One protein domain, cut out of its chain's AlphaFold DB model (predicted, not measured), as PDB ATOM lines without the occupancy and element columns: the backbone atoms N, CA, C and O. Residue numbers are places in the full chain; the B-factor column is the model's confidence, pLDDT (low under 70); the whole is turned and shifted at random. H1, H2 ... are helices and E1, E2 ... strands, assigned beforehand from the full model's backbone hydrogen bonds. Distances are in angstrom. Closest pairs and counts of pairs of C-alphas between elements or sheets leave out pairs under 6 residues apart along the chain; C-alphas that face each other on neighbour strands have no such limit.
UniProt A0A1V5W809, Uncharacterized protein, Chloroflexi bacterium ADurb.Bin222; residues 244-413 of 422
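What this domain is: This is residues 244 to 413 of the 422 residues of an uncharacterized protein of Chloroflexi bacterium ADurb.Bin222 (UniProt A0A1V5W809). A strongly twisted wall of eight strands, E1, E2, E4, E5, E6, E7, E9 and E10, stands partly face to face with a small sheet of E3 and E8, and the long helix H1 packs on the outside of that small sheet. From the end of H1 a long link, residues 266 to 309 with no named element, passes the far end of the wall and returns to E1; short H2 only grazes the wall. The 170 printed residues hold two named helices and ten named strands, in the order H1, E1 to E10, H2; the neighbour strands are antiparallel, and the class is mixed, with under half of the residues in named elements. The whole is compact and rounded, with a radius of gyration of the C-alphas of 15.3 A and spans of 45 by 35 by 30 A.

Where its parts are: Begin in the large sheet at C-alpha 358, (-45.556, -4.577, 6.989), where E6, residues 358 to 365, starts its 20.6 A. Its other strands are E1 at 310 to 314, E2 at 320 to 324, E4 at 337 to 343 with 19.7 A, E5 at 349 to 354 with 16.8 A, E7 at 373 to 375, E9 at 394 to 400 with 19.6 A, and E10 at 405 to 407. E3, 329 to 332, and E8, 380 to 384, make the small sheet. Find C-alpha 244 at (-47.078, -36.865, -0.296); from there H1 runs 31.4 A to residue 265. H2 is residues 409 to 412.

How they stand to each other: Look first at E9, with three neighbours: E2 and E10 on one side, E6 on the other. N 361 and O 397 are 3.0 A apart between E6 and E9, N 321 and O 396 2.9 A between E2 and E9, and N 400 and O 405 2.9 A in the hairpin E9 and E10. E1 and E2 are a hairpin, with N 312 and O 322 at 3.1 A. E4, E5 and E6 form a meander, each strand the antiparallel neighbour of the one before, with N 340 and O 352 at 2.8 A and N 353 and O 360 at 2.8 A. E7 closes it to a Greek key, four strands in a row with the first beside the fourth; N 339 and O 373 are 2.8 A apart. The two sheets form a sandwich, face to face, 9.0 A centre to centre where they face each other; between the antiparallel neighbours E3 and E8, N 331 and O 382 are within hydrogen-bond range at 2.8 A. Nested pairs E2 with E9, E3 with E8, E4 with E7 and E5 with E6 make a jelly roll, one long hairpin wound over both sheets. The closest C-alphas of H1 and E8, Asp 255 and Ala 383, are 6.9 A apart. Every O i to N i+4 pair of H1 is within hydrogen-bond range; H2 is too short for one.

The domain as a whole: The C-alphas farthest apart, of Pro 246 and Glu 292, are 46.6 A apart. The printed part has no cut, and the link H1 to E1 is long. Confidence is under 70 at residues 264 to 274 and 345 to 347.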
ATOM      1  N   LEU A 244     -47.460 -38.241  -0.600       76.31
ATOM      2  CA  LEU A 244     -47.078 -36.865  -0.296       76.31
ATOM      3  C   LEU A 244     -47.473 -36.472   1.133       76.31
ATOM      4  O   LEU A 244     -46.614 -36.075   1.911       76.31
ATOM      5  N   ALA A 245     -48.745 -36.632   1.514       79.12
ATOM      6  CA  ALA A 245     -49.200 -36.208   2.842       79.12
ATOM      7  C   ALA A 245     -48.480 -36.943   3.996       79.12
ATOM      8  O   ALA A 245     -47.996 -36.259   4.900       79.12
ATOM      9  N   PRO A 246     -48.329 -38.288   3.983       81.69
ATOM     10  CA  PRO A 246     -47.520 -38.981   4.987       81.69
ATOM     11  C   PRO A 246     -46.064 -38.505   5.036       81.69
ATOM     12  O   PRO A 246     -45.543 -38.269   6.124       81.69
ATOM     13  N   ALA A 247     -45.414 -38.331   3.878       83.81
ATOM     14  CA  ALA A 247     -44.026 -37.880   3.809       83.81
ATOM     15  C   ALA A 247     -43.859 -36.463   4.381       83.81
ATOM     16  O   ALA A 247     -42.972 -36.234   5.198       83.81
ATOM     17  N   MET A 248     -44.753 -35.538   4.023       84.50
ATOM     18  CA  MET A 248     -44.730 -34.154   4.507       84.50
ATOM     19  C   MET A 248     -44.973 -34.066   6.016       84.50
ATOM     20  O   MET A 248     -44.279 -33.330   6.713       84.50
ATOM     21  N   LEU A 249     -45.927 -34.836   6.553       86.94
ATOM     22  CA  LEU A 249     -46.185 -34.859   7.997       86.94
ATOM     23  C   LEU A 249     -45.035 -35.504   8.779       86.94
ATOM     24  O   LEU A 249     -44.704 -35.038   9.870       86.94
ATOM     25  N   MET A 250     -44.402 -36.540   8.224       88.50
ATOM     26  CA  MET A 250     -43.199 -37.132   8.807       88.50
ATOM     27  C   MET A 250     -42.038 -36.130   8.807       88.50
ATOM     28  O   MET A 250     -41.416 -35.932   9.850       88.50
ATOM     29  N   GLN A 251     -41.792 -35.457   7.678       89.88
ATOM     30  CA  GLN A 251     -40.778 -34.407   7.553       89.88
ATOM     31  C   GLN A 251     -41.016 -33.276   8.560       89.88
ATOM     32  O   GLN A 251     -40.092 -32.841   9.240       89.88
ATOM     33  N   GLU A 252     -42.265 -32.845   8.728       90.75
ATOM     34  CA  GLU A 252     -42.634 -31.848   9.730       90.75
ATOM     35  C   GLU A 252     -42.378 -32.322  11.162       90.75
ATOM     36  O   GLU A 252     -41.891 -31.549  11.985       90.75
ATOM     37  N   GLY A 253     -42.667 -33.588  11.472       91.00
ATOM     38  CA  GLY A 253     -42.340 -34.175  12.771       91.00
ATOM     39  C   GLY A 253     -40.836 -34.151  13.059       91.00
ATOM     40  O   GLY A 253     -40.427 -33.772  14.159       91.00
ATOM     41  N   LEU A 254     -40.019 -34.496  12.060       94.12
ATOM     42  CA  LEU A 254     -38.558 -34.454  12.153       94.12
ATOM     43  C   LEU A 254     -38.043 -33.024  12.344       94.12
ATOM     44  O   LEU A 254     -37.244 -32.782  13.248       94.12
ATOM     45  N   ASP A 255     -38.537 -32.067  11.560       93.75
ATOM     46  CA  ASP A 255     -38.108 -30.668  11.648       93.75
ATOM     47  C   ASP A 255     -38.576 -29.998  12.951       93.75
ATOM     48  O   ASP A 255     -37.844 -29.197  13.532       93.75
ATOM     49  N   ARG A 256     -39.749 -30.360  13.485       92.88
ATOM     50  CA  ARG A 256     -40.180 -29.907  14.819       92.88
ATOM     51  C   ARG A 256     -39.259 -30.440  15.912       92.88
ATOM     52  O   ARG A 256     -38.872 -29.672  16.793       92.88
ATOM     53  N   LEU A 257     -38.876 -31.715  15.847       92.62
ATOM     54  CA  LEU A 257     -37.918 -32.294  16.792       92.62
ATOM     55  C   LEU A 257     -36.552 -31.603  16.691       92.62
ATOM     56  O   LEU A 257     -35.968 -31.259  17.718       92.62
ATOM     57  N   TRP A 258     -36.076 -31.354  15.470       92.44
ATOM     58  CA  TRP A 258     -34.845 -30.608  15.222       92.44
ATOM     59  C   TRP A 258     -34.918 -29.190  15.801       92.44
ATOM     60  O   TRP A 258     -34.038 -28.794  16.565       92.44
ATOM     61  N   SER A 259     -36.008 -28.462  15.550       90.88
ATOM     62  CA  SER A 259     -36.210 -27.114  16.087       90.88
ATOM     63  C   SER A 259     -36.201 -27.084  17.614       90.88
ATOM     64  O   SER A 259     -35.603 -26.189  18.207       90.88
ATOM     65  N   TYR A 260     -36.791 -28.091  18.266       87.94
ATOM     66  CA  TYR A 260     -36.786 -28.204  19.720       87.94
ATOM     67  C   TYR A 260     -35.361 -28.385  20.257       87.94
ATOM     68  O   TYR A 260     -34.967 -27.709  21.208       87.94
ATOM     69  N   GLN A 261     -34.559 -29.244  19.621       85.81
ATOM     70  CA  GLN A 261     -33.159 -29.447  20.000       85.81
ATOM     71  C   GLN A 261     -32.332 -28.166  19.841       85.81
ATOM     72  O   GLN A 261     -31.557 -27.834  20.736       85.81
ATOM     73  N   GLU A 262     -32.535 -27.426  18.751       81.50
ATOM     74  CA  GLU A 262     -31.775 -26.207  18.461       81.50
ATOM     75  C   GLU A 262     -32.172 -25.045  19.380       81.50
ATOM     76  O   GLU A 262     -31.317 -24.356  19.938       81.50
ATOM     77  N   THR A 263     -33.470 -24.892  19.660       73.06
ATOM     78  CA  THR A 263     -33.976 -23.882  20.608       73.06
ATOM     79  C   THR A 263     -33.453 -24.131  22.026       73.06
ATOM     80  O   THR A 263     -33.199 -23.190  22.769       73.06
ATOM     81  N   THR A 264     -33.234 -25.397  22.400       62.88
ATOM     82  CA  THR A 264     -32.654 -25.756  23.707       62.88
ATOM     83  C   THR A 264     -31.144 -25.463  23.775       62.88
ATOM     84  O   THR A 264     -30.588 -25.344  24.866       62.88
ATOM     85  N   ARG A 265     -30.464 -25.335  22.625       58.78
ATOM     86  CA  ARG A 265     -29.025 -25.027  22.521       58.78
ATOM     87  C   ARG A 265     -28.735 -23.529  22.400       58.78
ATOM     88  O   ARG A 265     -27.678 -23.081  22.844       58.78
ATOM     89  N   LEU A 266     -29.655 -22.752  21.831       53.94
ATOM     90  CA  LEU A 266     -29.487 -21.318  21.601       53.94
ATOM     91  C   LEU A 266     -29.852 -20.491  22.842       53.94
ATOM     92  O   LEU A 266     -31.007 -20.161  23.099       53.94
ATOM     93  N   SER A 267     -28.820 -20.095  23.588       43.41
ATOM     94  CA  SER A 267     -28.893 -19.002  24.556       43.41
ATOM     95  C   SER A 267     -28.940 -17.668  23.802       43.41
ATOM     96  O   SER A 267     -28.006 -17.354  23.070       43.41
ATOM     97  N   ILE A 268     -30.054 -16.938  23.946       48.16
ATOM     98  CA  ILE A 268     -30.280 -15.508  23.648       48.16
ATOM     99  C   ILE A 268     -29.282 -14.924  22.629       48.16
ATOM    100  O   ILE A 268     -28.261 -14.341  22.998       48.16
ATOM    101  N   ALA A 269     -29.592 -15.046  21.335       48.38
ATOM    102  CA  ALA A 269     -28.859 -14.306  20.313       48.38
ATOM    103  C   ALA A 269     -28.960 -12.794  20.607       48.38
ATOM    104  O   ALA A 269     -30.057 -12.312  20.925       48.38
ATOM    105  N   PRO A 270     -27.854 -12.032  20.509       48.00
ATOM    106  CA  PRO A 270     -27.859 -10.612  20.819       48.00
ATOM    107  C   PRO A 270     -28.845  -9.834  19.934       48.00
ATOM    108  O   PRO A 270     -29.315 -10.296  18.881       48.00
ATOM    109  N   ALA A 271     -29.197  -8.643  20.418       51.47
ATOM    110  CA  ALA A 271     -30.045  -7.690  19.714       51.47
ATOM    111  C   ALA A 271     -29.546  -7.485  18.267       51.47
ATOM    112  O   ALA A 271     -28.335  -7.527  18.037       51.47
ATOM    113  N   PRO A 272     -30.457  -7.303  17.293       55.28
ATOM    114  CA  PRO A 272     -30.071  -7.133  15.897       55.28
ATOM    115  C   PRO A 272     -29.081  -5.971  15.766       55.28
ATOM    116  O   PRO A 272     -29.303  -4.888  16.309       55.28
ATOM    117  N   THR A 273     -27.977  -6.195  15.054       55.28
ATOM    118  CA  THR A 273     -27.086  -5.112  14.642       55.28
ATOM    119  C   THR A 273     -27.854  -4.174  13.708       55.28
ATOM    120  O   THR A 273     -28.577  -4.620  12.818       55.28
ATOM    121  N   LEU A 274     -27.729  -2.861  13.931       61.09
ATOM    122  CA  LEU A 274     -28.387  -1.835  13.107       61.09
ATOM    123  C   LEU A 274     -27.810  -1.759  11.687       61.09
ATOM    124  O   LEU A 274     -28.456  -1.217  10.791       61.09
ATOM    125  N   GLU A 275     -26.610  -2.301  11.481       77.19
ATOM    126  CA  GLU A 275     -25.978  -2.360  10.171       77.19
ATOM    127  C   GLU A 275     -26.689  -3.386   9.283       77.19
ATOM    128  O   GLU A 275     -26.816  -4.569   9.621       77.19
ATOM    129  N   ARG A 276     -27.152  -2.906   8.128       84.69
ATOM    130  CA  ARG A 276     -27.842  -3.692   7.103       84.69
ATOM    131  C   ARG A 276     -26.890  -4.027   5.963       84.69
ATOM    132  O   ARG A 276     -25.943  -3.287   5.722       84.69
ATOM    133  N   CYS A 277     -27.183  -5.103   5.239       84.31
ATOM    134  CA  CYS A 277     -26.360  -5.570   4.121       84.31
ATOM    135  C   CYS A 277     -26.084  -4.507   3.069       84.31
ATOM    136  O   CYS A 277     -24.967  -4.375   2.585       84.31
ATOM    137  N   ARG A 278     -27.125  -3.765   2.699       87.44
ATOM    138  CA  ARG A 278     -27.034  -2.690   1.721       87.44
ATOM    139  C   ARG A 278     -28.183  -1.716   1.891       87.44
ATOM    140  O   ARG A 278     -29.173  -2.004   2.563       87.44
ATOM    141  N   THR A 279     -28.079  -0.581   1.223       86.44
ATOM    142  CA  THR A 279     -29.236   0.277   0.989       86.44
ATOM    143  C   THR A 279     -30.229  -0.428   0.054       86.44
ATOM    144  O   THR A 279     -29.799  -0.915  -0.996       86.44
ATOM    145  N   PRO A 280     -31.529  -0.482   0.408       87.12
ATOM    146  CA  PRO A 280     -32.580  -1.026  -0.449       87.12
ATOM    147  C   PRO A 280     -32.530  -0.422  -1.856       87.12
ATOM    148  O   PRO A 280     -32.502   0.802  -2.004       87.12
ATOM    149  N   GLN A 281     -32.511  -1.270  -2.883       88.62
ATOM    150  CA  GLN A 281     -32.572  -0.824  -4.272       88.62
ATOM    151  C   GLN A 281     -33.997  -0.408  -4.651       88.62
ATOM    152  O   GLN A 281     -34.964  -1.054  -4.255       88.62
ATOM    153  N   VAL A 282     -34.108   0.657  -5.448       89.69
ATOM    154  CA  VAL A 282     -35.370   1.127  -6.033       89.69
ATOM    155  C   VAL A 282     -35.293   0.923  -7.538       89.69
ATOM    156  O   VAL A 282     -34.381   1.433  -8.188       89.69
ATOM    157  N   ASN A 283     -36.217   0.144  -8.085       85.00
ATOM    158  CA  ASN A 283     -36.294  -0.183  -9.506       85.00
ATOM    159  C   ASN A 283     -37.760  -0.429  -9.905       85.00
ATOM    160  O   ASN A 283     -38.670  -0.109  -9.146       85.00
ATOM    161  N   GLU A 284     -38.010  -0.986 -11.090       80.56
ATOM    162  CA  GLU A 284     -39.380  -1.263 -11.559       80.56
ATOM    163  C   GLU A 284     -40.158  -2.236 -10.651       80.56
ATOM    164  O   GLU A 284     -41.386  -2.204 -10.629       80.56
ATOM    165  N   CYS A 285     -39.461  -3.078  -9.885       82.44
ATOM    166  CA  CYS A 285     -40.049  -4.114  -9.034       82.44
ATOM    167  C   CYS A 285     -40.098  -3.720  -7.552       82.44
ATOM    168  O   CYS A 285     -40.924  -4.248  -6.807       82.44
ATOM    169  N   PHE A 286     -39.203  -2.825  -7.122       90.06
ATOM    170  CA  PHE A 286     -39.031  -2.420  -5.730       90.06
ATOM    171  C   PHE A 286     -39.173  -0.909  -5.565       90.06
ATOM    172  O   PHE A 286     -38.436  -0.129  -6.167       90.06
ATOM    173  N   GLY A 287     -40.092  -0.501  -4.693       88.25
ATOM    174  CA  GLY A 287     -40.232   0.872  -4.227       88.25
ATOM    175  C   GLY A 287     -39.240   1.222  -3.117       88.25
ATOM    176  O   GLY A 287     -38.588   0.361  -2.520       88.25
ATOM    177  N   ALA A 288     -39.145   2.516  -2.809       90.12
ATOM    178  CA  ALA A 288     -38.401   2.980  -1.644       90.12
ATOM    179  C   ALA A 288     -39.154   2.595  -0.356       90.12
ATOM    180  O   ALA A 288     -40.356   2.851  -0.270       90.12
ATOM    181  N   PRO A 289     -38.487   2.020   0.660       89.88
ATOM    182  CA  PRO A 289     -39.148   1.732   1.924       89.88
ATOM    183  C   PRO A 289     -39.450   3.012   2.699       89.88
ATOM    184  O   PRO A 289     -38.673   3.971   2.672       89.88
ATOM    185  N   SER A 290     -40.545   2.999   3.454       88.31
ATOM    186  CA  SER A 290     -40.924   4.081   4.354       88.31
ATOM    187  C   SER A 290     -39.806   4.376   5.358       88.31
ATOM    188  O   SER A 290     -39.235   3.493   6.012       88.31
ATOM    189  N   ALA A 291     -39.471   5.663   5.453       81.06
ATOM    190  CA  ALA A 291     -38.604   6.203   6.496       81.06
ATOM    191  C   ALA A 291     -39.401   6.589   7.756       81.06
ATOM    192  O   ALA A 291     -38.842   6.654   8.848       81.06
ATOM    193  N   GLU A 292     -40.704   6.829   7.599       79.69
ATOM    194  CA  GLU A 292     -41.649   7.150   8.668       79.69
ATOM    195  C   GLU A 292     -42.427   5.901   9.095       79.69
ATOM    196  O   GLU A 292     -42.764   5.073   8.254       79.69
ATOM    197  N   GLY A 293     -42.769   5.789  10.378       83.25
ATOM    198  CA  GLY A 293     -43.536   4.660  10.908       83.25
ATOM    199  C   GLY A 293     -42.967   4.128  12.217       83.25
ATOM    200  O   GLY A 293     -42.111   4.751  12.853       83.25
ATOM    201  N   ARG A 294     -43.461   2.964  12.631       85.81
ATOM    202  CA  ARG A 294     -43.055   2.290  13.863       85.81
ATOM    203  C   ARG A 294     -41.872   1.363  13.602       85.81
ATOM    204  O   ARG A 294     -42.003   0.314  12.977       85.81
ATOM    205  N   ALA A 295     -40.703   1.737  14.121       83.94
ATOM    206  CA  ALA A 295     -39.467   0.975  13.930       83.94
ATOM    207  C   ALA A 295     -39.541  -0.465  14.475       83.94
ATOM    208  O   ALA A 295     -38.864  -1.345  13.949       83.94
ATOM    209  N   ASP A 296     -40.371  -0.709  15.493       84.31
ATOM    210  CA  ASP A 296     -40.593  -2.026  16.094       84.31
ATOM    211  C   ASP A 296     -41.407  -2.982  15.208       84.31
ATOM    212  O   ASP A 296     -41.271  -4.195  15.335       84.31
ATOM    213  N   LEU A 297     -42.200  -2.456  14.267       88.31
ATOM    214  CA  LEU A 297     -42.986  -3.263  13.326       88.31
ATOM    215  C   LEU A 297     -42.188  -3.677  12.081       88.31
ATOM    216  O   LEU A 297     -42.616  -4.548  11.322       88.31
ATOM    217  N   ARG A 298     -41.032  -3.051  11.844       90.19
ATOM    218  CA  ARG A 298     -40.224  -3.263  10.641       90.19
ATOM    219  C   ARG A 298     -39.467  -4.600  10.704       90.19
ATOM    220  O   ARG A 298     -38.962  -4.957  11.772       90.19
ATOM    221  N   PRO A 299     -39.268  -5.302   9.569       91.56
ATOM    222  CA  PRO A 299     -38.390  -6.469   9.529       91.56
ATOM    223  C   PRO A 299     -36.991  -6.169  10.094       91.56
ATOM    224  O   PRO A 299     -36.280  -5.251   9.658       91.56
ATOM    225  N   SER A 300     -36.588  -6.946  11.097       87.12
ATOM    226  CA  SER A 300     -35.349  -6.732  11.859       87.12
ATOM    227  C   SER A 300     -34.470  -7.977  11.966       87.12
ATOM    228  O   SER A 300     -33.292  -7.862  12.307       87.12
ATOM    229  N   ARG A 301     -35.002  -9.157  11.637       88.69
ATOM    230  CA  ARG A 301     -34.265 -10.424  11.641       88.69
ATOM    231  C   ARG A 301     -34.127 -10.975  10.222       88.69
ATOM    232  O   ARG A 301     -34.997 -10.777   9.381       88.69
ATOM    233  N   SER A 302     -33.027 -11.684   9.979       90.31
ATOM    234  CA  SER A 302     -32.889 -12.523   8.787       90.31
ATOM    235  C   SER A 302     -33.896 -13.674   8.856       90.31
ATOM    236  O   SER A 302     -34.056 -14.232   9.941       90.31
ATOM    237  N   PRO A 303     -34.543 -14.069   7.742       93.12
ATOM    238  CA  PRO A 303     -35.394 -15.256   7.712       93.12
ATOM    239  C   PRO A 303     -34.594 -16.555   7.884       93.12
ATOM    240  O   PRO A 303     -35.179 -17.571   8.240       93.12
ATOM    241  N   LEU A 304     -33.274 -16.537   7.669       91.88
ATOM    242  CA  LEU A 304     -32.369 -17.664   7.900       91.88
ATOM    243  C   LEU A 304     -31.476 -17.404   9.116       91.88
ATOM    244  O   LEU A 304     -30.966 -16.296   9.293       91.88
ATOM    245  N   GLN A 305     -31.254 -18.439   9.931       84.81
ATOM    246  CA  GLN A 305     -30.372 -18.366  11.107       84.81
ATOM    247  C   GLN A 305     -28.886 -18.244  10.745       84.81
ATOM    248  O   GLN A 305     -28.103 -17.692  11.519       84.81
ATOM    249  N   HIS A 306     -28.508 -18.734   9.566       85.31
ATOM    250  CA  HIS A 306     -27.151 -18.677   9.039       85.31
ATOM    251  C   HIS A 306     -27.116 -17.887   7.724       85.31
ATOM    252  O   HIS A 306     -28.131 -17.850   7.020       85.31
ATOM    253  N   PRO A 307     -25.971 -17.265   7.384       86.25
ATOM    254  CA  PRO A 307     -25.806 -16.589   6.106       86.25
ATOM    255  C   PRO A 307     -26.091 -17.544   4.938       86.25
ATOM    256  O   PRO A 307     -25.639 -18.694   4.969       86.25
ATOM    257  N   PRO A 308     -26.822 -17.097   3.907       90.69
ATOM    258  CA  PRO A 308     -27.043 -17.906   2.721       90.69
ATOM    259  C   PRO A 308     -25.764 -18.012   1.878       90.69
ATOM    260  O   PRO A 308     -24.927 -17.113   1.861       90.69
ATOM    261  N   LEU A 309     -25.645 -19.113   1.136       90.44
ATOM    262  CA  LEU A 309     -24.618 -19.350   0.123       90.44
ATOM    263  C   LEU A 309     -24.764 -18.395  -1.071       90.44
ATOM    264  O   LEU A 309     -23.765 -18.002  -1.660       90.44
ATOM    265  N   ALA A 310     -25.997 -18.054  -1.447       87.94
ATOM    266  CA  ALA A 310     -26.296 -17.148  -2.552       87.94
ATOM    267  C   ALA A 310     -27.625 -16.414  -2.324       87.94
ATOM    268  O   ALA A 310     -28.491 -16.897  -1.586       87.94
ATOM    269  N   GLY A 311     -27.778 -15.256  -2.968       87.81
ATOM    270  CA  GLY A 311     -29.003 -14.463  -2.942       87.81
ATOM    271  C   GLY A 311     -29.303 -13.833  -4.301       87.81
ATOM    272  O   GLY A 311     -28.485 -13.063  -4.795       87.81
ATOM    273  N   SER A 312     -30.466 -14.123  -4.886       86.62
ATOM    274  CA  SER A 312     -30.897 -13.579  -6.186       86.62
ATOM    275  C   SER A 312     -32.192 -12.786  -6.052       86.62
ATOM    276  O   SER A 312     -33.177 -13.270  -5.501       86.62
ATOM    277  N   LEU A 313     -32.205 -11.549  -6.559       87.31
ATOM    278  CA  LEU A 313     -33.435 -10.762  -6.644       87.31
ATOM    279  C   LEU A 313     -34.366 -11.338  -7.714       87.31
ATOM    280  O   LEU A 313     -33.925 -11.666  -8.815       87.31
ATOM    281  N   VAL A 314     -35.661 -11.376  -7.410       84.38
ATOM    282  CA  VAL A 314     -36.705 -11.870  -8.310       84.38
ATOM    283  C   VAL A 314     -37.768 -10.794  -8.498       84.38
ATOM    284  O   VAL A 314     -38.326 -10.281  -7.532       84.38
ATOM    285  N   CYS A 315     -38.069 -10.484  -9.757       78.81
ATOM    286  CA  CYS A 315     -39.115  -9.561 -10.195       78.81
ATOM    287  C   CYS A 315     -40.299 -10.357 -10.767       78.81
ATOM    288  O   CYS A 315     -40.463 -10.458 -11.979       78.81
ATOM    289  N   GLY A 316     -41.071 -11.012  -9.895       76.31
ATOM    290  CA  GLY A 316     -42.220 -11.843 -10.277       76.31
ATOM    291  C   GLY A 316     -43.537 -11.336  -9.690       76.31
ATOM    292  O   GLY A 316     -43.647 -10.182  -9.290       76.31
ATOM    293  N   LEU A 317     -44.532 -12.226  -9.575       75.38
ATOM    294  CA  LEU A 317     -45.794 -11.938  -8.870       75.38
ATOM    295  C   LEU A 317     -45.574 -11.538  -7.404       75.38
ATOM    296  O   LEU A 317     -46.380 -10.808  -6.838       75.38
ATOM    297  N   LEU A 318     -44.493 -12.025  -6.793       81.69
ATOM    298  CA  LEU A 318     -44.018 -11.633  -5.470       81.69
ATOM    299  C   LEU A 318     -42.565 -11.161  -5.608       81.69
ATOM    300  O   LEU A 318     -41.658 -11.991  -5.524       81.69
ATOM    301  N   PRO A 319     -42.327  -9.865  -5.883       85.19
ATOM    302  CA  PRO A 319     -40.985  -9.309  -5.940       85.19
ATOM    303  C   PRO A 319     -40.247  -9.514  -4.619       85.19
ATOM    304  O   PRO A 319     -40.735  -9.121  -3.562       85.19
ATOM    305  N   GLY A 320     -39.063 -10.111  -4.663       90.25
ATOM    306  CA  GLY A 320     -38.331 -10.454  -3.449       90.25
ATOM    307  C   GLY A 320     -36.920 -10.945  -3.720       90.25
ATOM    308  O   GLY A 320     -36.308 -10.594  -4.728       90.25
ATOM    309  N   VAL A 321     -36.403 -11.755  -2.805       90.69
ATOM    310  CA  VAL A 321     -35.087 -12.380  -2.918       90.69
ATOM    311  C   VAL A 321     -35.173 -13.870  -2.609       90.69
ATOM    312  O   VAL A 321     -35.761 -14.270  -1.607       90.69
ATOM    313  N   GLU A 322     -34.547 -14.690  -3.441       90.94
ATOM    314  CA  GLU A 322     -34.305 -16.099  -3.148       90.94
ATOM    315  C   GLU A 322     -33.011 -16.219  -2.352       90.94
ATOM    316  O   GLU A 322     -31.953 -15.802  -2.816       90.94
ATOM    317  N   LEU A 323     -33.084 -16.777  -1.146       92.44
ATOM    318  CA  LEU A 323     -31.927 -17.019  -0.288       92.44
ATOM    319  C   LEU A 323     -31.645 -18.519  -0.256       92.44
ATOM    320  O   LEU A 323     -32.463 -19.301   0.237       92.44
ATOM    321  N   LEU A 324     -30.482 -18.914  -0.770       93.25
ATOM    322  CA  LEU A 324     -30.047 -20.305  -0.853       93.25
ATOM    323  C   LEU A 324     -29.119 -20.636   0.323       93.25
ATOM    324  O   LEU A 324     -27.962 -20.225   0.289       93.25
ATOM    325  N   PRO A 325     -29.551 -21.369   1.359       93.31
ATOM    326  CA  PRO A 325     -28.638 -21.870   2.377       93.31
ATOM    327  C   PRO A 325     -27.797 -23.044   1.852       93.31
ATOM    328  O   PRO A 325     -28.224 -23.809   0.987       93.31
ATOM    329  N   ALA A 326     -26.584 -23.193   2.392       91.31
ATOM    330  CA  ALA A 326     -25.669 -24.273   2.013       91.31
ATOM    331  C   ALA A 326     -26.174 -25.662   2.448       91.31
ATOM    332  O   ALA A 326     -25.992 -26.641   1.735       91.31
ATOM    333  N   GLU A 327     -26.837 -25.723   3.600       92.56
ATOM    334  CA  GLU A 327     -27.396 -26.927   4.219       92.56
ATOM    335  C   GLU A 327     -28.864 -26.672   4.599       92.56
ATOM    336  O   GLU A 327     -29.302 -25.514   4.579       92.56
ATOM    337  N   PRO A 328     -29.648 -27.709   4.955       93.25
ATOM    338  CA  PRO A 328     -30.957 -27.506   5.556       93.25
ATOM    339  C   PRO A 328     -30.915 -26.475   6.683       93.25
ATOM    340  O   PRO A 328     -30.062 -26.551   7.566       93.25
ATOM    341  N   ALA A 329     -31.860 -25.535   6.683       93.31
ATOM    342  CA  ALA A 329     -31.879 -24.438   7.646       93.31
ATOM    343  C   ALA A 329     -33.275 -24.217   8.234       93.31
ATOM    344  O   ALA A 329     -34.297 -24.394   7.563       93.31
ATOM    345  N   LEU A 330     -33.311 -23.793   9.498       94.00
ATOM    346  CA  LEU A 330     -34.531 -23.318  10.140       94.00
ATOM    347  C   LEU A 330     -34.831 -21.891   9.678       94.00
ATOM    348  O   LEU A 330     -33.955 -21.022   9.661       94.00
ATOM    349  N   VAL A 331     -36.093 -21.666   9.332       94.88
ATOM    350  CA  VAL A 331     -36.623 -20.374   8.909       94.88
ATOM    351  C   VAL A 331     -37.295 -19.702  10.098       94.88
ATOM    352  O   VAL A 331     -38.110 -20.316  10.791       94.88
ATOM    353  N   VAL A 332     -36.965 -18.435  10.336       93.94
ATOM    354  CA  VAL A 332     -37.464 -17.646  11.468       93.94
ATOM    355  C   VAL A 332     -38.314 -16.463  11.011       93.94
ATOM    356  O   VAL A 332     -38.158 -15.964   9.900       93.94
ATOM    357  N   ALA A 333     -39.210 -16.001  11.882       94.94
ATOM    358  CA  ALA A 333     -40.033 -14.816  11.670       94.94
ATOM    359  C   ALA A 333     -39.163 -13.540  11.608       94.94
ATOM    360  O   ALA A 333     -38.497 -13.221  12.597       94.94
ATOM    361  N   PRO A 334     -39.172 -12.772  10.501       94.12
ATOM    362  CA  PRO A 334     -38.376 -11.542  10.388       94.12
ATOM    363  C   PRO A 334     -38.901 -10.357  11.219       94.12
ATOM    364  O   PRO A 334     -38.155  -9.404  11.463       94.12
ATOM    365  N   LEU A 335     -40.176 -10.409  11.622       94.06
ATOM    366  CA  LEU A 335     -40.926  -9.357  12.320       94.06
ATOM    367  C   LEU A 335     -41.998  -9.944  13.253       94.06
ATOM    368  O   LEU A 335     -42.368 -11.111  13.115       94.06
ATOM    369  N   ASP A 336     -42.502  -9.110  14.163       92.69
ATOM    370  CA  ASP A 336     -43.676  -9.394  14.994       92.69
ATOM    371  C   ASP A 336     -44.960  -9.228  14.173       92.69
ATOM    372  O   ASP A 336     -45.127  -8.220  13.478       92.69
ATOM    373  N   GLY A 337     -45.891 -10.176  14.272       90.94
ATOM    374  CA  GLY A 337     -47.151 -10.099  13.535       90.94
ATOM    375  C   GLY A 337     -48.041 -11.326  13.689       90.94
ATOM    376  O   GLY A 337     -47.865 -12.145  14.589       90.94
ATOM    377  N   VAL A 338     -49.018 -11.449  12.794       85.19
ATOM    378  CA  VAL A 338     -49.914 -12.605  12.703       85.19
ATOM    379  C   VAL A 338     -49.449 -13.513  11.574       85.19
ATOM    380  O   VAL A 338     -49.373 -13.094  10.420       85.19
ATOM    381  N   LEU A 339     -49.148 -14.763  11.919       86.00
ATOM    382  CA  LEU A 339     -48.725 -15.808  11.004       86.00
ATOM    383  C   LEU A 339     -49.928 -16.514  10.372       86.00
ATOM    384  O   LEU A 339     -50.802 -17.036  11.067       86.00
ATOM    385  N   MET A 340     -49.902 -16.616   9.047       82.25
ATOM    386  CA  MET A 340     -50.785 -17.441   8.227       82.25
ATOM    387  C   MET A 340     -49.955 -18.459   7.435       82.25
ATOM    388  O   MET A 340     -48.797 -18.210   7.105       82.25
ATOM    389  N   ARG A 341     -50.544 -19.622   7.142       82.00
ATOM    390  CA  ARG A 341     -49.903 -20.727   6.408       82.00
ATOM    391  C   ARG A 341     -50.675 -21.015   5.122       82.00
ATOM    392  O   ARG A 341     -51.903 -20.986   5.148       82.00
ATOM    393  N   TYR A 342     -49.963 -21.366   4.054       77.56
ATOM    394  CA  TYR A 342     -50.540 -21.697   2.749       77.56
ATOM    395  C   TYR A 342     -49.856 -22.921   2.151       77.56
ATOM    396  O   TYR A 342     -48.664 -22.887   1.854       77.56
ATOM    397  N   ALA A 343     -50.601 -24.010   1.978       76.25
ATOM    398  CA  ALA A 343     -50.118 -25.202   1.292       76.25
ATOM    399  C   ALA A 343     -50.720 -25.298  -0.113       76.25
ATOM    400  O   ALA A 343     -51.906 -25.006  -0.291       76.25
ATOM    401  N   ASP A 344     -49.926 -25.766  -1.075       72.31
ATOM    402  CA  ASP A 344     -50.404 -26.158  -2.400       72.31
ATOM    403  C   ASP A 344     -50.363 -27.682  -2.617       72.31
ATOM    404  O   ASP A 344     -49.747 -28.439  -1.861       72.31
ATOM    405  N   GLN A 345     -51.038 -28.143  -3.669       69.31
ATOM    406  CA  GLN A 345     -51.226 -29.548  -4.021       69.31
ATOM    407  C   GLN A 345     -49.925 -30.273  -4.369       69.31
ATOM    408  O   GLN A 345     -49.889 -31.503  -4.360       69.31
ATOM    409  N   SER A 346     -48.863 -29.524  -4.675       69.00
ATOM    410  CA  SER A 346     -47.531 -30.064  -4.938       69.00
ATOM    411  C   SER A 346     -46.696 -30.230  -3.668       69.00
ATOM    412  O   SER A 346     -45.591 -30.760  -3.728       69.00
ATOM    413  N   GLY A 347     -47.234 -29.843  -2.508       69.06
ATOM    414  CA  GLY A 347     -46.529 -29.912  -1.235       69.06
ATOM    415  C   GLY A 347     -45.720 -28.659  -0.929       69.06
ATOM    416  O   GLY A 347     -44.935 -28.679   0.016       69.06
ATOM    417  N   LYS A 348     -45.895 -27.571  -1.686       77.88
ATOM    418  CA  LYS A 348     -45.164 -26.332  -1.430       77.88
ATOM    419  C   LYS A 348     -45.835 -25.570  -0.315       77.88
ATOM    420  O   LYS A 348     -47.061 -25.442  -0.259       77.88
ATOM    421  N   LEU A 349     -44.996 -25.097   0.591       84.38
ATOM    422  CA  LEU A 349     -45.429 -24.457   1.812       84.38
ATOM    423  C   LEU A 349     -44.937 -23.022   1.835       84.38
ATOM    424  O   LEU A 349     -43.773 -22.731   1.549       84.38
ATOM    425  N   ALA A 350     -45.848 -22.135   2.209       87.44
ATOM    426  CA  ALA A 350     -45.577 -20.725   2.365       87.44
ATOM    427  C   ALA A 350     -46.161 -20.202   3.674       87.44
ATOM    428  O   ALA A 350     -47.174 -20.688   4.187       87.44
ATOM    429  N   VAL A 351     -45.510 -19.181   4.207       88.88
ATOM    430  CA  VAL A 351     -45.945 -18.451   5.390       88.88
ATOM    431  C   VAL A 351     -46.053 -16.970   5.047       88.88
ATOM    432  O   VAL A 351     -45.172 -16.422   4.389       88.88
ATOM    433  N   LEU A 352     -47.118 -16.330   5.526       87.44
ATOM    434  CA  LEU A 352     -47.261 -14.876   5.568       87.44
ATOM    435  C   LEU A 352     -47.239 -14.427   7.023       87.44
ATOM    436  O   LEU A 352     -47.931 -15.010   7.853       87.44
ATOM    437  N   ILE A 353     -46.475 -13.385   7.320       88.44
ATOM    438  CA  ILE A 353     -46.483 -12.709   8.615       88.44
ATOM    439  C   ILE A 353     -46.820 -11.245   8.358       88.44
ATOM    440  O   ILE A 353     -46.122 -10.569   7.604       88.44
ATOM    441  N   GLU A 354     -47.902 -10.769   8.960       88.50
ATOM    442  CA  GLU A 354     -48.441  -9.430   8.713       88.50
ATOM    443  C   GLU A 354     -48.661  -8.676  10.030       88.50
ATOM    444  O   GLU A 354     -49.152  -9.241  11.010       88.50
ATOM    445  N   ASN A 355     -48.310  -7.391  10.046       86.69
ATOM    446  CA  ASN A 355     -48.672  -6.433  11.093       86.69
ATOM    447  C   ASN A 355     -49.260  -5.163  10.465       86.69
ATOM    448  O   ASN A 355     -49.536  -5.147   9.271       86.69
ATOM    449  N   ASP A 356     -49.480  -4.101  11.236       84.25
ATOM    450  CA  ASP A 356     -50.170  -2.901  10.743       84.25
ATOM    451  C   ASP A 356     -49.443  -2.182   9.588       84.25
ATOM    452  O   ASP A 356     -50.103  -1.577   8.747       84.25
ATOM    453  N   GLU A 357     -48.109  -2.265   9.505       87.44
ATOM    454  CA  GLU A 357     -47.304  -1.512   8.525       87.44
ATOM    455  C   GLU A 357     -46.598  -2.400   7.489       87.44
ATOM    456  O   GLU A 357     -46.275  -1.929   6.398       87.44
ATOM    457  N   TRP A 358     -46.391  -3.684   7.790       90.44
ATOM    458  CA  TRP A 358     -45.556  -4.577   6.989       90.44
ATOM    459  C   TRP A 358     -46.214  -5.935   6.761       90.44
ATOM    460  O   TRP A 358     -46.883  -6.485   7.641       90.44
ATOM    461  N   SER A 359     -45.953  -6.501   5.586       90.69
ATOM    462  CA  SER A 359     -46.255  -7.897   5.266       90.69
ATOM    463  C   SER A 359     -44.998  -8.596   4.759       90.69
ATOM    464  O   SER A 359     -44.253  -8.045   3.947       90.69
ATOM    465  N   VAL A 360     -44.755  -9.815   5.237       92.94
ATOM    466  CA  VAL A 360     -43.620 -10.653   4.838       92.94
ATOM    467  C   VAL A 360     -44.098 -12.017   4.380       92.94
ATOM    468  O   VAL A 360     -44.812 -12.693   5.114       92.94
ATOM    469  N   TRP A 361     -43.626 -12.450   3.212       91.62
ATOM    470  CA  TRP A 361     -43.849 -13.802   2.709       91.62
ATOM    471  C   TRP A 361     -42.553 -14.600   2.722       91.62
ATOM    472  O   TRP A 361     -41.487 -14.090   2.367       91.62
ATOM    473  N   LEU A 362     -42.680 -15.862   3.119       92.62
ATOM    474  CA  LEU A 362     -41.625 -16.865   3.142       92.62
ATOM    475  C   LEU A 362     -42.128 -18.087   2.380       92.62
ATOM    476  O   LEU A 362     -43.029 -18.783   2.847       92.62
ATOM    477  N   LEU A 363     -41.586 -18.297   1.188       89.44
ATOM    478  CA  LEU A 363     -41.970 -19.345   0.241       89.44
ATOM    479  C   LEU A 363     -40.848 -20.387   0.122       89.44
ATOM    480  O   LEU A 363     -39.704 -20.104   0.473       89.44
ATOM    481  N   GLY A 364     -41.164 -21.582  -0.383       85.19
ATOM    482  CA  GLY A 364     -40.185 -22.670  -0.529       85.19
ATOM    483  C   GLY A 364     -39.907 -23.451   0.761       85.19
ATOM    484  O   GLY A 364     -38.863 -24.088   0.894       85.19
ATOM    485  N   LEU A 365     -40.821 -23.410   1.737       89.62
ATOM    486  CA  LEU A 365     -40.665 -24.176   2.974       89.62
ATOM    487  C   LEU A 365     -40.932 -25.665   2.718       89.62
ATOM    488  O   LEU A 365     -41.835 -26.031   1.965       89.62
ATOM    489  N   ARG A 366     -40.190 -26.532   3.411       89.44
ATOM    490  CA  ARG A 366     -40.404 -27.990   3.395       89.44
ATOM    491  C   ARG A 366     -41.273 -28.488   4.551       89.44
ATOM    492  O   ARG A 366     -41.780 -29.604   4.506       89.44
ATOM    493  N   SER A 367     -41.433 -27.684   5.603       90.62
ATOM    494  CA  SER A 367     -42.255 -28.022   6.770       90.62
ATOM    495  C   SER A 367     -42.754 -26.791   7.528       90.62
ATOM    496  O   SER A 367     -42.160 -25.711   7.460       90.62
ATOM    497  N   TYR A 368     -43.841 -26.971   8.291       91.19
ATOM    498  CA  TYR A 368     -44.362 -25.957   9.205       91.19
ATOM    499  C   TYR A 368     -44.040 -26.251  10.669       91.19
ATOM    500  O   TYR A 368     -44.456 -27.271  11.226       91.19
ATOM    501  N   ILE A 369     -43.420 -25.287  11.347       92.62
ATOM    502  CA  ILE A 369     -43.053 -25.422  12.761       92.62
ATOM    503  C   ILE A 369     -44.024 -24.630  13.652       92.62
ATOM    504  O   ILE A 369     -44.696 -25.234  14.488       92.62
ATOM    505  N   ALA A 370     -44.210 -23.324  13.425       90.31
ATOM    506  CA  ALA A 370     -45.076 -22.471  14.261       90.31
ATOM    507  C   ALA A 370     -46.526 -22.416  13.773       90.31
ATOM    508  O   ALA A 370     -46.755 -22.185  12.583       90.31
ATOM    509  N   ALA A 371     -47.499 -22.660  14.658       87.19
ATOM    510  CA  ALA A 371     -48.932 -22.638  14.339       87.19
ATOM    511  C   ALA A 371     -49.409 -21.248  13.858       87.19
ATOM    512  O   ALA A 371     -48.776 -20.251  14.205       87.19
ATOM    513  N   PRO A 372     -50.512 -21.158  13.081       84.81
ATOM    514  CA  PRO A 372     -51.117 -19.871  12.737       84.81
ATOM    515  C   PRO A 372     -51.502 -19.076  13.988       84.81
ATOM    516  O   PRO A 372     -51.947 -19.662  14.978       84.81
ATOM    517  N   GLY A 373     -51.368 -17.753  13.929       83.56
ATOM    518  CA  GLY A 373     -51.630 -16.864  15.062       83.56
ATOM    519  C   GLY A 373     -50.487 -15.884  15.338       83.56
ATOM    520  O   GLY A 373     -49.616 -15.705  14.489       83.56
ATOM    521  N   PRO A 374     -50.497 -15.202  16.495       90.44
ATOM    522  CA  PRO A 374     -49.481 -14.208  16.823       90.44
ATOM    523  C   PRO A 374     -48.097 -14.853  16.973       90.44
ATOM    524  O   PRO A 374     -47.944 -15.862  17.662       90.44
ATOM    525  N   VAL A 375     -47.088 -14.243  16.352       92.31
ATOM    526  CA  VAL A 375     -45.681 -14.649  16.416       92.31
ATOM    527  C   VAL A 375     -44.789 -13.442  16.680       92.31
ATOM    528  O   VAL A 375     -45.091 -12.326  16.254       92.31
ATOM    529  N   THR A 376     -43.674 -13.677  17.366       92.12
ATOM    530  CA  THR A 376     -42.627 -12.674  17.585       92.12
ATOM    531  C   THR A 376     -41.437 -12.917  16.660       92.12
ATOM    532  O   THR A 376     -41.140 -14.058  16.283       92.12
ATOM    533  N   ALA A 377     -40.720 -11.853  16.322       90.75
ATOM    534  CA  ALA A 377     -39.515 -11.877  15.520       90.75
ATOM    535  C   ALA A 377     -38.476 -12.828  16.136       90.75
ATOM    536  O   ALA A 377     -38.182 -12.787  17.331       90.75
ATOM    537  N   GLY A 378     -37.900 -13.691  15.302       88.81
ATOM    538  CA  GLY A 378     -36.976 -14.751  15.706       88.81
ATOM    539  C   GLY A 378     -37.641 -16.085  16.059       88.81
ATOM    540  O   GLY A 378     -36.936 -17.084  16.172       88.81
ATOM    541  N   THR A 379     -38.973 -16.146  16.175       92.12
ATOM    542  CA  THR A 379     -39.687 -17.425  16.329       92.12
ATOM    543  C   THR A 379     -39.437 -18.309  15.107       92.12
ATOM    544  O   THR A 379     -39.552 -17.840  13.978       92.12
ATOM    545  N   ILE A 380     -39.115 -19.588  15.311       94.12
ATOM    546  CA  ILE A 380     -38.934 -20.551  14.216       94.12
ATOM    547  C   ILE A 380     -40.298 -20.880  13.606       94.12
ATOM    548  O   ILE A 380     -41.176 -21.406  14.287       94.12
ATOM    549  N   VAL A 381     -40.472 -20.594  12.317       94.56
ATOM    550  CA  VAL A 381     -41.756 -20.737  11.610       94.56
ATOM    551  C   VAL A 381     -41.797 -21.938  10.667       94.56
ATOM    552  O   VAL A 381     -42.867 -22.522  10.477       94.56
ATOM    553  N   GLY A 382     -40.650 -22.373  10.146       94.31
ATOM    554  CA  GLY A 382     -40.549 -23.500   9.219       94.31
ATOM    555  C   GLY A 382     -39.105 -23.921   8.966       94.31
ATOM    556  O   GLY A 382     -38.194 -23.470   9.659       94.31
ATOM    557  N   ALA A 383     -38.896 -24.779   7.973       93.81
ATOM    558  CA  ALA A 383     -37.567 -25.192   7.529       93.81
ATOM    559  C   ALA A 383     -37.460 -25.171   6.000       93.81
ATOM    560  O   ALA A 383     -38.465 -25.294   5.296       93.81
ATOM    561  N   VAL A 384     -36.232 -25.057   5.503       93.38
ATOM    562  CA  VAL A 384     -35.870 -25.122   4.080       93.38
ATOM    563  C   VAL A 384     -34.775 -26.171   3.872       93.38
ATOM    564  O   VAL A 384     -34.023 -26.486   4.796       93.38
ATOM    565  N   SER A 385     -34.711 -26.758   2.677       89.31
ATOM    566  CA  SER A 385     -33.874 -27.933   2.404       89.31
ATOM    567  C   SER A 385     -32.403 -27.635   2.108       89.31
ATOM    568  O   SER A 385     -31.576 -28.505   2.360       89.31
ATOM    569  N   GLY A 386     -32.061 -26.438   1.625       89.56
ATOM    570  CA  GLY A 386     -30.684 -26.077   1.277       89.56
ATOM    571  C   GLY A 386     -30.174 -26.690  -0.028       89.56
ATOM    572  O   GLY A 386     -30.886 -27.432  -0.713       89.56
ATOM    573  N   ALA A 387     -28.945 -26.324  -0.396       88.00
ATOM    574  CA  ALA A 387     -28.327 -26.656  -1.678       88.00
ATOM    575  C   ALA A 387     -28.322 -28.166  -1.991       88.00
ATOM    576  O   ALA A 387     -28.098 -29.007  -1.124       88.00
ATOM    577  N   GLY A 388     -28.557 -28.509  -3.264       81.44
ATOM    578  CA  GLY A 388     -28.599 -29.900  -3.740       81.44
ATOM    579  C   GLY A 388     -29.950 -30.606  -3.575       81.44
ATOM    580  O   GLY A 388     -30.053 -31.784  -3.909       81.44
ATOM    581  N   SER A 389     -30.979 -29.906  -3.092       83.00
ATOM    582  CA  SER A 389     -32.365 -30.387  -3.067       83.00
ATOM    583  C   SER A 389     -33.203 -29.790  -4.203       83.00
ATOM    584  O   SER A 389     -32.823 -28.775  -4.784       83.00
ATOM    585  N   ASP A 390     -34.363 -30.393  -4.481       70.94
ATOM    586  CA  ASP A 390     -35.302 -29.908  -5.505       70.94
ATOM    587  C   ASP A 390     -35.856 -28.505  -5.188       70.94
ATOM    588  O   ASP A 390     -36.201 -27.755  -6.097       70.94
ATOM    589  N   TRP A 391     -35.909 -28.137  -3.899       76.25
ATOM    590  CA  TRP A 391     -36.423 -26.851  -3.402       76.25
ATOM    591  C   TRP A 391     -35.475 -26.267  -2.351       76.25
ATOM    592  O   TRP A 391     -35.728 -26.362  -1.145       76.25
ATOM    593  N   PRO A 392     -34.335 -25.716  -2.795       85.12
ATOM    594  CA  PRO A 392     -33.221 -25.473  -1.897       85.12
ATOM    595  C   PRO A 392     -33.271 -24.101  -1.221       85.12
ATOM    596  O   PRO A 392     -32.625 -23.928  -0.190       85.12
ATOM    597  N   ALA A 393     -34.024 -23.144  -1.766       88.56
ATOM    598  CA  ALA A 393     -34.015 -21.744  -1.350       88.56
ATOM    599  C   ALA A 393     -35.327 -21.310  -0.685       88.56
ATOM    600  O   ALA A 393     -36.400 -21.827  -0.991       88.56
ATOM    601  N   VAL A 394     -35.228 -20.319   0.207       91.81
ATOM    602  CA  VAL A 394     -36.389 -19.592   0.731       91.81
ATOM    603  C   VAL A 394     -36.580 -18.324  -0.089       91.81
ATOM    604  O   VAL A 394     -35.664 -17.509  -0.197       91.81
ATOM    605  N   HIS A 395     -37.767 -18.135  -0.659       91.56
ATOM    606  CA  HIS A 395     -38.114 -16.874  -1.313       91.56
ATOM    607  C   HIS A 395     -38.711 -15.921  -0.277       91.56
ATOM    608  O   HIS A 395     -39.773 -16.181   0.294       91.56
ATOM    609  N   TYR A 396     -37.982 -14.842   0.005       94.00
ATOM    610  CA  TYR A 396     -38.287 -13.836   1.015       94.00
ATOM    611  C   TYR A 396     -38.769 -12.553   0.344       94.00
ATOM    612  O   TYR A 396     -38.054 -11.934  -0.440       94.00
ATOM    613  N   THR A 397     -39.993 -12.145   0.661       91.81
ATOM    614  CA  THR A 397     -40.628 -10.941   0.115       91.81
ATOM    615  C   THR A 397     -41.048 -10.014   1.246       91.81
ATOM    616  O   THR A 397     -41.582 -10.479   2.253       91.81
ATOM    617  N   VAL A 398     -40.841  -8.707   1.063       93.75
ATOM    618  CA  VAL A 398     -41.232  -7.663   2.017       93.75
ATOM    619  C   VAL A 398     -42.111  -6.649   1.304       93.75
ATOM    620  O   VAL A 398     -41.755  -6.134   0.244       93.75
ATOM    621  N   TYR A 399     -43.243  -6.339   1.918       91.25
ATOM    622  CA  TYR A 399     -44.181  -5.344   1.441       91.25
ATOM    623  C   TYR A 399     -44.393  -4.260   2.490       91.25
ATOM    624  O   TYR A 399     -44.679  -4.557   3.654       91.25
ATOM    625  N   ASP A 400     -44.255  -3.014   2.054       90.25
ATOM    626  CA  ASP A 400     -44.497  -1.821   2.852       90.25
ATOM    627  C   ASP A 400     -45.910  -1.305   2.578       90.25
ATOM    628  O   ASP A 400     -46.205  -0.784   1.499       90.25
ATOM    629  N   LYS A 401     -46.789  -1.420   3.575       85.06
ATOM    630  CA  LYS A 401     -48.185  -0.981   3.455       85.06
ATOM    631  C   LYS A 401     -48.339   0.530   3.443       85.06
ATOM    632  O   LYS A 401     -49.333   1.027   2.930       85.06
ATOM    633  N   ARG A 402     -47.380   1.274   4.002       83.75
ATOM    634  CA  ARG A 402     -47.420   2.741   4.015       83.75
ATOM    635  C   ARG A 402     -47.042   3.314   2.656       83.75
ATOM    636  O   ARG A 402     -47.601   4.328   2.255       83.75
ATOM    637  N   GLN A 403     -46.085   2.682   1.978       85.00
ATOM    638  CA  GLN A 403     -45.651   3.067   0.628       85.00
ATOM    639  C   GLN A 403     -46.409   2.347  -0.481       85.00
ATOM    640  O   GLN A 403     -46.199   2.652  -1.652       85.00
ATOM    641  N   ALA A 404     -47.285   1.410  -0.121       80.19
ATOM    642  CA  ALA A 404     -48.063   0.638  -1.068       80.19
ATOM    643  C   ALA A 404     -47.183  -0.087  -2.115       80.19
ATOM    644  O   ALA A 404     -47.567  -0.222  -3.281       80.19
ATOM    645  N   ALA A 405     -46.016  -0.598  -1.703       84.25
ATOM    646  CA  ALA A 405     -45.049  -1.211  -2.610       84.25
ATOM    647  C   ALA A 405     -44.270  -2.378  -1.985       84.25
ATOM    648  O   ALA A 405     -43.987  -2.404  -0.784       84.25
ATOM    649  N   PHE A 406     -43.852  -3.320  -2.835       90.44
ATOM    650  CA  PHE A 406     -42.778  -4.252  -2.494       90.44
ATOM    651  C   PHE A 406     -41.457  -3.494  -2.388       90.44
ATOM    652  O   PHE A 406     -41.202  -2.566  -3.153       90.44
ATOM    653  N   VAL A 407     -40.609  -3.887  -1.446       93.19
ATOM    654  CA  VAL A 407     -39.322  -3.233  -1.168       93.19
ATOM    655  C   VAL A 407     -38.201  -4.261  -1.216       93.19
ATOM    656  O   VAL A 407     -38.438  -5.430  -0.919       93.19
ATOM    657  N   ASP A 408     -36.984  -3.836  -1.564       93.38
ATOM    658  CA  ASP A 408     -35.818  -4.725  -1.641       93.38
ATOM    659  C   ASP A 408     -35.534  -5.391  -0.276       93.38
ATOM    660  O   ASP A 408     -35.056  -4.713   0.648       93.38
ATOM    661  N   PRO A 409     -35.777  -6.711  -0.125       92.94
ATOM    662  CA  PRO A 409     -35.652  -7.391   1.161       92.94
ATOM    663  C   PRO A 409     -34.209  -7.465   1.669       92.94
ATOM    664  O   PRO A 409     -33.994  -7.552   2.881       92.94
ATOM    665  N   LEU A 410     -33.211  -7.393   0.776       91.38
ATOM    666  CA  LEU A 410     -31.797  -7.433   1.161       91.38
ATOM    667  C   LEU A 410     -31.406  -6.222   2.011       91.38
ATOM    668  O   LEU A 410     -30.558  -6.340   2.893       91.38
ATOM    669  N   GLY A 411     -32.081  -5.084   1.833       89.00
ATOM    670  CA  GLY A 411     -31.886  -3.911   2.684       89.00
ATOM    671  C   GLY A 411     -32.405  -4.070   4.120       89.00
ATOM    672  O   GLY A 411     -32.161  -3.214   4.970       89.00
ATOM    673  N   PHE A 412     -33.101  -5.171   4.417       89.56
ATOM    674  CA  PHE A 412     -33.588  -5.524   5.751       89.56
ATOM    675  C   PHE A 412     -32.798  -6.679   6.377       89.56
ATOM    676  O   PHE A 412     -33.068  -7.047   7.519       89.56
ATOM    677  N   LEU A 413     -31.805  -7.247   5.693       89.81
ATOM    678  CA  LEU A 413     -30.942  -8.260   6.294       89.81
ATOM    679  C   LEU A 413     -29.826  -7.593   7.118       89.81
ATOM    680  O   LEU A 413     -29.267  -6.585   6.678       89.81
TER     681      LEU A 413